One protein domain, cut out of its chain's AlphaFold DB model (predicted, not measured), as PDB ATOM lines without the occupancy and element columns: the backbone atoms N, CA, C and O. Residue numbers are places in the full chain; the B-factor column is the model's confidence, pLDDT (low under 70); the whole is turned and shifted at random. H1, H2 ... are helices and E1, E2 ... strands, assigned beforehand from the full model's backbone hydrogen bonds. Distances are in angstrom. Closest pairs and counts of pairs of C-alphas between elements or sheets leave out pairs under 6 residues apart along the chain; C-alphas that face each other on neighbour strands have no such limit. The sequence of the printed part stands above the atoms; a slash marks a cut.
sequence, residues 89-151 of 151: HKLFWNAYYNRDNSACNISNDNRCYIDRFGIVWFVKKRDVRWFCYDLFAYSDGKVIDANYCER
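What this domain is: This is residues 89 to 151 of the 151 residues of an uncharacterized protein of Coprococcus catus GD/7 (UniProt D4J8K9). A strongly twisted sheet of four antiparallel strands has one short helix, H1, packed on one of its faces, nearest to E1 and E2. A long loop, residues 97 to 111, leads from the helix to E1 at one edge of the sheet; at the other edge E4 bends sharply near its end. The 63 printed residues hold one named helix and four named strands, along the chain H1, E1, E2, E3, E4; the sheet's order is E1, E2, E3, E4, and the class is mixed, helices and strands. The whole is compact, with a radius of gyration of the C-alphas of 10.7 A, and spans 33 by 22 by 21 A, only just elongated.

How they stand to each other: Look first at H1, residues 89 to 96, where every O i to N i+4 pair is within hydrogen-bond range. It is on the sheet of E1, residues 112 to 114, E2, residues 120 to 125, E3, residues 133 to 139, and E4, residues 142 to 150. Its closest C-alphas to E1 are those of Ala 95 and Cys 112, 4.0 A apart, and to E2 those of Ala 95 and Phe 122, 5.3 A apart. The four strands form a meander, each strand the antiparallel neighbour of the one before. In the hairpin of E1 and E2, at 166 degrees between directions, find N 113 and O 121 at 2.8 A. In the hairpin of E2 and E3, at 151 degrees, N 122 and O 136 are 2.9 A apart. In the hairpin of E3 and E4, at 153 degrees, N 137 and O 144 are 2.8 A apart; past the bend of 64 degrees at residue 147, N 150 and O 133 are still within hydrogen-bond range, at 3.1 A. The edge strands E1 and E4 are apart.

Where its parts are: Find C-alpha 89 at (-26.145, -16.953, 28.229); from there H1 runs 10.4 A to C-alpha 96. E1, three residues, begins at C-alpha 112, (-32.526, -6.265, 33.630). E2 measures 16.6 A from first to last C-alpha, E3 19.5 A and E4 22.2 A, ending at C-alpha 150, (-21.577, -16.343, 34.417).

The domain as a whole: The C-alphas of Phe 117 and Arg 129 are the two farthest apart, at 34.3 A. The printed part has no cut and ends at Arg 151, the chain's last residue. The link from H1 to E1, 15 residues, is long; E1 to E2 and E3 to E4 are tight, and E2 to E3 is short. The mean pLDDT of the printed part is 87.6, and residues 127 to 131 are under 70.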
ATOM      1  N   HIS A  89     -27.297 -17.826  28.459       96.62
ATOM      2  CA  HIS A  89     -26.145 -16.953  28.229       96.62
ATOM      3  C   HIS A  89     -26.532 -15.651  27.510       96.62
ATOM      4  O   HIS A  89     -26.164 -14.553  27.927       96.62
ATOM      5  N   LYS A  90     -27.348 -15.736  26.452       96.88
ATOM      6  CA  LYS A  90     -27.849 -14.538  25.755       96.88
ATOM      7  C   LYS A  90     -28.717 -13.668  26.662       96.88
ATOM      8  O   LYS A  90     -28.569 -12.449  26.659       96.88
ATOM      9  N   LEU A  91     -29.622 -14.280  27.426       96.81
ATOM     10  CA  LEU A  91     -30.488 -13.563  28.367       96.81
ATOM     11  C   LEU A  91     -29.678 -12.884  29.472       96.81
ATOM     12  O   LEU A  91     -29.958 -11.732  29.800       96.81
ATOM     13  N   PHE A  92     -28.650 -13.560  29.983       96.00
ATOM     14  CA  PHE A  92     -27.720 -13.014  30.957       96.00
ATOM     15  C   PHE A  92     -27.076 -11.732  30.440       96.00
ATOM     16  O   PHE A  92     -27.204 -10.690  31.076       96.00
ATOM     17  N   TRP A  93     -26.449 -11.769  29.262       95.88
ATOM     18  CA  TRP A  93     -25.769 -10.590  28.722       95.88
ATOM     19  C   TRP A  93     -26.734  -9.481  28.304       95.88
ATOM     20  O   TRP A  93     -26.404  -8.301  28.437       95.88
ATOM     21  N   ASN A  94     -27.944  -9.829  27.865       96.06
ATOM     22  CA  ASN A  94     -28.990  -8.841  27.622       96.06
ATOM     23  C   ASN A  94     -29.393  -8.111  28.908       96.06
ATOM     24  O   ASN A  94     -29.499  -6.887  28.890       96.06
ATOM     25  N   ALA A  95     -29.573  -8.845  30.011       95.12
ATOM     26  CA  ALA A  95     -29.905  -8.272  31.311       95.12
ATOM     27  C   ALA A  95     -28.731  -7.489  31.912       95.12
ATOM     28  O   ALA A  95     -28.916  -6.377  32.397       95.12
ATOM     29  N   TYR A  96     -27.515  -8.034  31.842       93.25
ATOM     30  CA  TYR A  96     -26.309  -7.407  32.378       93.25
ATOM     31  C   TYR A  96     -26.056  -6.026  31.762       93.25
ATOM     32  O   TYR A  96     -25.744  -5.080  32.482       93.25
ATOM     33  N   TYR A  97     -26.222  -5.908  30.441       93.75
ATOM     34  CA  TYR A  97     -26.032  -4.654  29.709       93.75
ATOM     35  C   TYR A  97     -27.300  -3.811  29.558       93.75
ATOM     36  O   TYR A  97     -27.230  -2.780  28.897       93.75
ATOM     37  N   ASN A  98     -28.434  -4.238  30.125       93.19
ATOM     38  CA  ASN A  98     -29.727  -3.573  29.967       93.19
ATOM     39  C   ASN A  98     -30.026  -3.211  28.495       93.19
ATOM     40  O   ASN A  98     -30.159  -2.051  28.107       93.19
ATOM     41  N   ARG A  99     -30.041  -4.231  27.629       92.69
ATOM     42  CA  ARG A  99     -30.107  -4.043  26.167       92.69
ATOM     43  C   ARG A  99     -31.417  -3.435  25.666       92.69
ATOM     44  O   ARG A  99     -31.440  -2.920  24.552       92.69
ATOM     45  N   ASP A 100     -32.491  -3.531  26.438       89.50
ATOM     46  CA  ASP A 100     -33.809  -2.977  26.123       89.50
ATOM     47  C   ASP A 100     -34.087  -1.639  26.833       89.50
ATOM     48  O   ASP A 100     -35.172  -1.088  26.662       89.50
ATOM     49  N   ASN A 101     -33.115  -1.096  27.581       88.12
ATOM     50  CA  ASN A 101     -33.240   0.121  28.394       88.12
ATOM     51  C   ASN A 101     -34.403   0.075  29.402       88.12
ATOM     52  O   ASN A 101     -34.945   1.114  29.790       88.12
ATOM     53  N   SER A 102     -34.802  -1.122  29.830       84.50
ATOM     54  CA  SER A 102     -35.858  -1.293  30.817       84.50
ATOM     55  C   SER A 102     -35.375  -0.883  32.205       84.50
ATOM     56  O   SER A 102     -34.273  -1.223  32.630       84.50
ATOM     57  N   ALA A 103     -36.228  -0.190  32.955       81.12
ATOM     58  CA  ALA A 103     -36.041   0.002  34.388       81.12
ATOM     59  C   ALA A 103     -36.829  -1.082  35.133       81.12
ATOM     60  O   ALA A 103     -38.014  -1.282  34.857       81.12
ATOM     61  N   CYS A 104     -36.200  -1.778  36.082       75.69
ATOM     62  CA  CYS A 104     -36.920  -2.709  36.947       75.69
ATOM     63  C   CYS A 104     -36.599  -2.456  38.417       75.69
ATOM     64  O   CYS A 104     -35.446  -2.405  38.828       75.69
ATOM     65  N   ASN A 105     -37.647  -2.390  39.236       79.94
ATOM     66  CA  ASN A 105     -37.516  -2.183  40.682       79.94
ATOM     67  C   ASN A 105     -36.947  -3.416  41.415       79.94
ATOM     68  O   ASN A 105     -36.753  -3.384  42.623       79.94
ATOM     69  N   ILE A 106     -36.742  -4.525  40.700       80.56
ATOM     70  CA  ILE A 106     -36.325  -5.823  41.250       80.56
ATOM     71  C   ILE A 106     -34.798  -5.985  41.188       80.56
ATOM     72  O   ILE A 106     -34.226  -6.791  41.926       80.56
ATOM     73  N   SER A 107     -34.133  -5.205  40.331       79.94
ATOM     74  CA  SER A 107     -32.680  -5.150  40.193       79.94
ATOM     75  C   SER A 107     -32.186  -3.798  40.692       79.94
ATOM     76  O   SER A 107     -32.474  -2.772  40.084       79.94
ATOM     77  N   ASN A 108     -31.415  -3.794  41.781       72.00
ATOM     78  CA  ASN A 108     -30.881  -2.561  42.373       72.00
ATOM     79  C   ASN A 108     -29.956  -1.788  41.415       72.00
ATOM     80  O   ASN A 108     -29.829  -0.574  41.536       72.00
ATOM     81  N   ASP A 109     -29.356  -2.481  40.443       79.25
ATOM     82  CA  ASP A 109     -28.368  -1.914  39.521       79.25
ATOM     83  C   ASP A 109     -28.954  -1.638  38.123       79.25
ATOM     84  O   ASP A 109     -28.202  -1.423  37.173       79.25
ATOM     85  N   ASN A 110     -30.286  -1.710  37.959       79.81
ATOM     86  CA  ASN A 110     -30.975  -1.655  36.659       79.81
ATOM     87  C   ASN A 110     -30.428  -2.654  35.623       79.81
ATOM     88  O   ASN A 110     -30.531  -2.440  34.418       79.81
ATOM     89  N   ARG A 111     -29.850  -3.772  36.071       91.19
ATOM     90  CA  ARG A 111     -29.381  -4.841  35.184       91.19
ATOM     91  C   ARG A 111     -30.503  -5.830  34.943       91.19
ATOM     92  O   ARG A 111     -30.606  -6.853  35.631       91.19
ATOM     93  N   CYS A 112     -31.384  -5.466  34.024       94.06
ATOM     94  CA  CYS A 112     -32.526  -6.265  33.630       94.06
ATOM     95  C   CYS A 112     -32.806  -6.182  32.135       94.06
ATOM     96  O   CYS A 112     -32.339  -5.276  31.458       94.06
ATOM     97  N   TYR A 113     -33.577  -7.147  31.653       94.69
ATOM     98  CA  TYR A 113     -34.036  -7.256  30.282       94.69
ATOM     99  C   TYR A 113     -35.428  -7.877  30.253       94.69
ATOM    100  O   TYR A 113     -35.647  -8.945  30.827       94.69
ATOM    101  N   ILE A 114     -36.372  -7.233  29.578       92.19
ATOM    102  CA  ILE A 114     -37.718  -7.751  29.358       92.19
ATOM    103  C   ILE A 114     -37.733  -8.482  28.020       92.19
ATOM    104  O   ILE A 114     -37.567  -7.894  26.952       92.19
ATOM    105  N   ASP A 115     -37.936  -9.797  28.070       91.62
ATOM    106  CA  ASP A 115     -38.011 -10.585  26.847       91.62
ATOM    107  C   ASP A 115     -39.359 -10.420  26.125       91.62
ATOM    108  O   ASP A 115     -40.329  -9.856  26.639       91.62
ATOM    109  N   ARG A 116     -39.448 -10.976  24.913       89.06
ATOM    110  CA  ARG A 116     -40.657 -10.902  24.076       89.06
ATOM    111  C   ARG A 116     -41.925 -11.494  24.711       89.06
ATOM    112  O   ARG A 116     -43.017 -11.248  24.212       89.06
ATOM    113  N   PHE A 117     -41.799 -12.303  25.764       88.88
ATOM    114  CA  PHE A 117     -42.924 -12.905  26.486       88.88
ATOM    115  C   PHE A 117     -43.335 -12.075  27.715       88.88
ATOM    116  O   PHE A 117     -44.281 -12.437  28.430       88.88
ATOM    117  N   GLY A 118     -42.649 -10.954  27.958       88.06
ATOM    118  CA  GLY A 118     -42.835 -10.094  29.120       88.06
ATOM    119  C   GLY A 118     -42.242 -10.685  30.397       88.06
ATOM    120  O   GLY A 118     -42.747 -10.394  31.479       88.06
ATOM    121  N   ILE A 119     -41.238 -11.563  30.291       92.25
ATOM    122  CA  ILE A 119     -40.475 -12.046  31.447       92.25
ATOM    123  C   ILE A 119     -39.355 -11.049  31.709       92.25
ATOM    124  O   ILE A 119     -38.591 -10.732  30.797       92.25
ATOM    125  N   VAL A 120     -39.241 -10.585  32.952       93.88
ATOM    126  CA  VAL A 120     -38.133  -9.723  33.363       93.88
ATOM    127  C   VAL A 120     -36.971 -10.615  33.783       93.88
ATOM    128  O   VAL A 120     -37.030 -11.269  34.816       93.88
ATOM    129  N   TRP A 121     -35.912 -10.650  32.992       95.44
ATOM    130  CA  TRP A 121     -34.656 -11.305  33.336       95.44
ATOM    131  C   TRP A 121     -33.747 -10.298  34.019       95.44
ATOM    132  O   TRP A 121     -33.604  -9.183  33.532       95.44
ATOM    133  N   PHE A 122     -33.140 -10.649  35.144       95.31
ATOM    134  CA  PHE A 122     -32.246  -9.746  35.864       95.31
ATOM    135  C   PHE A 122     -31.098 -10.510  36.508       95.31
ATOM    136  O   PHE A 122     -31.234 -11.684  36.854       95.31
ATOM    137  N   VAL A 123     -29.961  -9.835  36.662       93.31
ATOM    138  CA  VAL A 123     -28.756 -10.436  37.244       93.31
ATOM    139  C   VAL A 123     -28.535  -9.948  38.668       93.31
ATOM    140  O   VAL A 123     -28.767  -8.778  38.974       93.31
ATOM    141  N   LYS A 124     -28.061 -10.836  39.541       90.38
ATOM    142  CA  LYS A 124     -27.625 -10.489  40.900       90.38
ATOM    143  C   LYS A 124     -26.209 -10.981  41.133       90.38
ATOM    144  O   LYS A 124     -25.854 -12.083  40.731       90.38
ATOM    145  N   LYS A 125     -25.396 -10.160  41.793       86.88
ATOM    146  CA  LYS A 125     -24.038 -10.544  42.184       86.88
ATOM    147  C   LYS A 125     -24.111 -11.598  43.295       86.88
ATOM    148  O   LYS A 125     -24.774 -11.353  44.301       86.88
ATOM    149  N   ARG A 126     -23.440 -12.742  43.117       78.19
ATOM    150  CA  ARG A 126     -23.431 -13.848  44.093       78.19
ATOM    151  C   ARG A 126     -22.497 -13.568  45.271       78.19
ATOM    152  O   ARG A 126     -22.867 -13.824  46.409       78.19
ATOM    153  N   ASP A 127     -21.300 -13.039  45.007       69.06
ATOM    154  CA  ASP A 127     -20.308 -12.761  46.050       69.06
ATOM    155  C   ASP A 127     -19.326 -11.648  45.638       69.06
ATOM    156  O   ASP A 127     -19.126 -11.381  44.455       69.06
ATOM    157  N   VAL A 128     -18.705 -10.968  46.604       60.50
ATOM    158  CA  VAL A 128     -17.849  -9.784  46.383       60.50
ATOM    159  C   VAL A 128     -16.466 -10.163  45.839       60.50
ATOM    160  O   VAL A 128     -15.850  -9.357  45.143       60.50
ATOM    161  N   ARG A 129     -15.997 -11.387  46.130       61.03
ATOM    162  CA  ARG A 129     -14.640 -11.869  45.807       61.03
ATOM    163  C   ARG A 129     -14.428 -12.307  44.356       61.03
ATOM    164  O   ARG A 129     -13.298 -12.247  43.891       61.03
ATOM    165  N   TRP A 130     -15.481 -12.725  43.659       63.12
ATOM    166  CA  TRP A 130     -15.423 -13.194  42.271       63.12
ATOM    167  C   TRP A 130     -16.476 -12.446  41.448       63.12
ATOM    168  O   TRP A 130     -17.540 -12.122  41.974       63.12
ATOM    169  N   PHE A 131     -16.214 -12.159  40.170       65.75
ATOM    170  CA  PHE A 131     -17.189 -11.532  39.262       65.75
ATOM    171  C   PHE A 131     -18.290 -12.525  38.837       65.75
ATOM    172  O   PHE A 131     -18.600 -12.660  37.665       65.75
ATOM    173  N   CYS A 132     -18.904 -13.212  39.802       83.31
ATOM    174  CA  CYS A 132     -19.972 -14.172  39.562       83.31
ATOM    175  C   CYS A 132     -21.338 -13.499  39.696       83.31
ATOM    176  O   CYS A 132     -21.687 -12.974  40.761       83.31
ATOM    177  N   TYR A 133     -22.115 -13.553  38.621       89.69
ATOM    178  CA  TYR A 133     -23.493 -13.082  38.601       89.69
ATOM    179  C   TYR A 133     -24.428 -14.227  38.250       89.69
ATOM    180  O   TYR A 133     -24.186 -14.975  37.304       89.69
ATOM    181  N   ASP A 134     -25.522 -14.296  38.992       92.38
ATOM    182  CA  ASP A 134     -26.591 -15.260  38.798       92.38
ATOM    183  C   ASP A 134     -27.733 -14.624  38.018       92.38
ATOM    184  O   ASP A 134     -28.057 -13.447  38.216       92.38
ATOM    185  N   LEU A 135     -28.349 -15.412  37.143       95.06
ATOM    186  CA  LEU A 135     -29.505 -15.005  36.361       95.06
ATOM    187  C   LEU A 135     -30.805 -15.439  37.042       95.06
ATOM    188  O   LEU A 135     -30.997 -16.606  37.374       95.06
ATOM    189  N   PHE A 136     -31.740 -14.504  37.153       95.31
ATOM    190  CA  PHE A 136     -33.081 -14.743  37.669       95.31
ATOM    191  C   PHE A 136     -34.130 -14.295  36.657       95.31
ATOM    192  O   PHE A 136     -33.926 -13.349  35.895       95.31
ATOM    193  N   ALA A 137     -35.286 -14.947  36.696       95.56
ATOM    194  CA  ALA A 137     -36.496 -14.503  36.027       95.56
ATOM    195  C   ALA A 137     -37.481 -13.940  37.055       95.56
ATOM    196  O   ALA A 137     -37.673 -14.507  38.131       95.56
ATOM    197  N   TYR A 138     -38.161 -12.855  36.711       92.88
ATOM    198  CA  TYR A 138     -39.348 -12.382  37.401       92.88
ATOM    199  C   TYR A 138     -40.556 -12.475  36.479       92.88
ATOM    200  O   TYR A 138     -40.571 -11.966  35.354       92.88
ATOM    201  N   SER A 139     -41.581 -13.159  36.972       89.62
ATOM    202  CA  SER A 139     -42.807 -13.399  36.232       89.62
ATOM    203  C   SER A 139     -43.974 -13.638  37.172       89.62
ATOM    204  O   SER A 139     -43.835 -14.346  38.168       89.62
ATOM    205  N   ASP A 140     -45.131 -13.057  36.850       83.75
ATOM    206  CA  ASP A 140     -46.379 -13.222  37.603       83.75
ATOM    207  C   ASP A 140     -46.191 -13.010  39.129       83.75
ATOM    208  O   ASP A 140     -46.729 -13.758  39.948       83.75
ATOM    209  N   GLY A 141     -45.390 -12.007  39.518       84.75
ATOM    210  CA  GLY A 141     -45.133 -11.665  40.923       84.75
ATOM    211  C   GLY A 141     -44.094 -12.537  41.634       84.75
ATOM    212  O   GLY A 141     -43.920 -12.406  42.843       84.75
ATOM    213  N   LYS A 142     -43.415 -13.442  40.921       90.06
ATOM    214  CA  LYS A 142     -42.476 -14.406  41.506       90.06
ATOM    215  C   LYS A 142     -41.085 -14.261  40.914       90.06
ATOM    216  O   LYS A 142     -40.941 -14.133  39.702       90.06
ATOM    217  N   VAL A 143     -40.080 -14.338  41.782       93.25
ATOM    218  CA  VAL A 143     -38.671 -14.484  41.400       93.25
ATOM    219  C   VAL A 143     -38.336 -15.968  41.302       93.25
ATOM    220  O   VAL A 143     -38.718 -16.747  42.175       93.25
ATOM    221  N   ILE A 144     -37.645 -16.347  40.234       94.88
ATOM    222  CA  ILE A 144     -37.299 -17.724  39.885       94.88
ATOM    223  C   ILE A 144     -35.812 -17.747  39.535       94.88
ATOM    224  O   ILE A 144     -35.367 -16.965  38.695       94.88
ATOM    225  N   ASP A 145     -35.051 -18.615  40.195       94.38
ATOM    226  CA  ASP A 145     -33.639 -18.843  39.881       94.38
ATOM    227  C   ASP A 145     -33.524 -19.629  38.569       94.38
ATOM    228  O   ASP A 145     -34.170 -20.668  38.411       94.38
ATOM    229  N   ALA A 146     -32.743 -19.119  37.616       94.81
ATOM    230  CA  ALA A 146     -32.509 -19.799  36.346       94.81
ATOM    231  C   ALA A 146     -31.436 -20.898  36.442       94.81
ATOM    232  O   ALA A 146     -31.166 -21.559  35.443       94.81
ATOM    233  N   ASN A 147     -30.816 -21.078  37.616       91.88
ATOM    234  CA  ASN A 147     -29.693 -21.986  37.861       91.88
ATOM    235  C   ASN A 147     -28.525 -21.737  36.891       91.88
ATOM    236  O   ASN A 147     -27.816 -22.657  36.486       91.88
ATOM    237  N   TYR A 148     -28.333 -20.475  36.499       92.31
ATOM    238  CA  TYR A 148     -27.306 -20.049  35.558       92.31
ATOM    239  C   TYR A 148     -26.434 -18.973  36.190       92.31
ATOM    240  O   TYR A 148     -26.947 -17.955  36.663       92.31
ATOM    241  N   CYS A 149     -25.120 -19.184  36.148       89.19
ATOM    242  CA  CYS A 149     -24.132 -18.201  36.563       89.19
ATOM    243  C   CYS A 149     -23.098 -17.974  35.458       89.19
ATOM    244  O   CYS A 149     -22.596 -18.936  34.877       89.19
ATOM    245  N   GLU A 150     -22.740 -16.715  35.229       88.25
ATOM    246  CA  GLU A 150     -21.577 -16.343  34.417       88.25
ATOM    247  C   GLU A 150     -20.411 -16.021  35.364       88.25
ATOM    248  O   GLU A 150     -20.619 -15.366  36.397       88.25
ATOM    249  N   ARG A 151     -19.214 -16.530  35.053       74.75
ATOM    250  CA  ARG A 151     -17.997 -16.376  35.869       74.75
ATOM    251  C   ARG A 151     -16.956 -15.498  35.195       74.75
ATOM    252  O   ARG A 151     -16.832 -15.586  33.956       74.75
TER     253      ARG A 151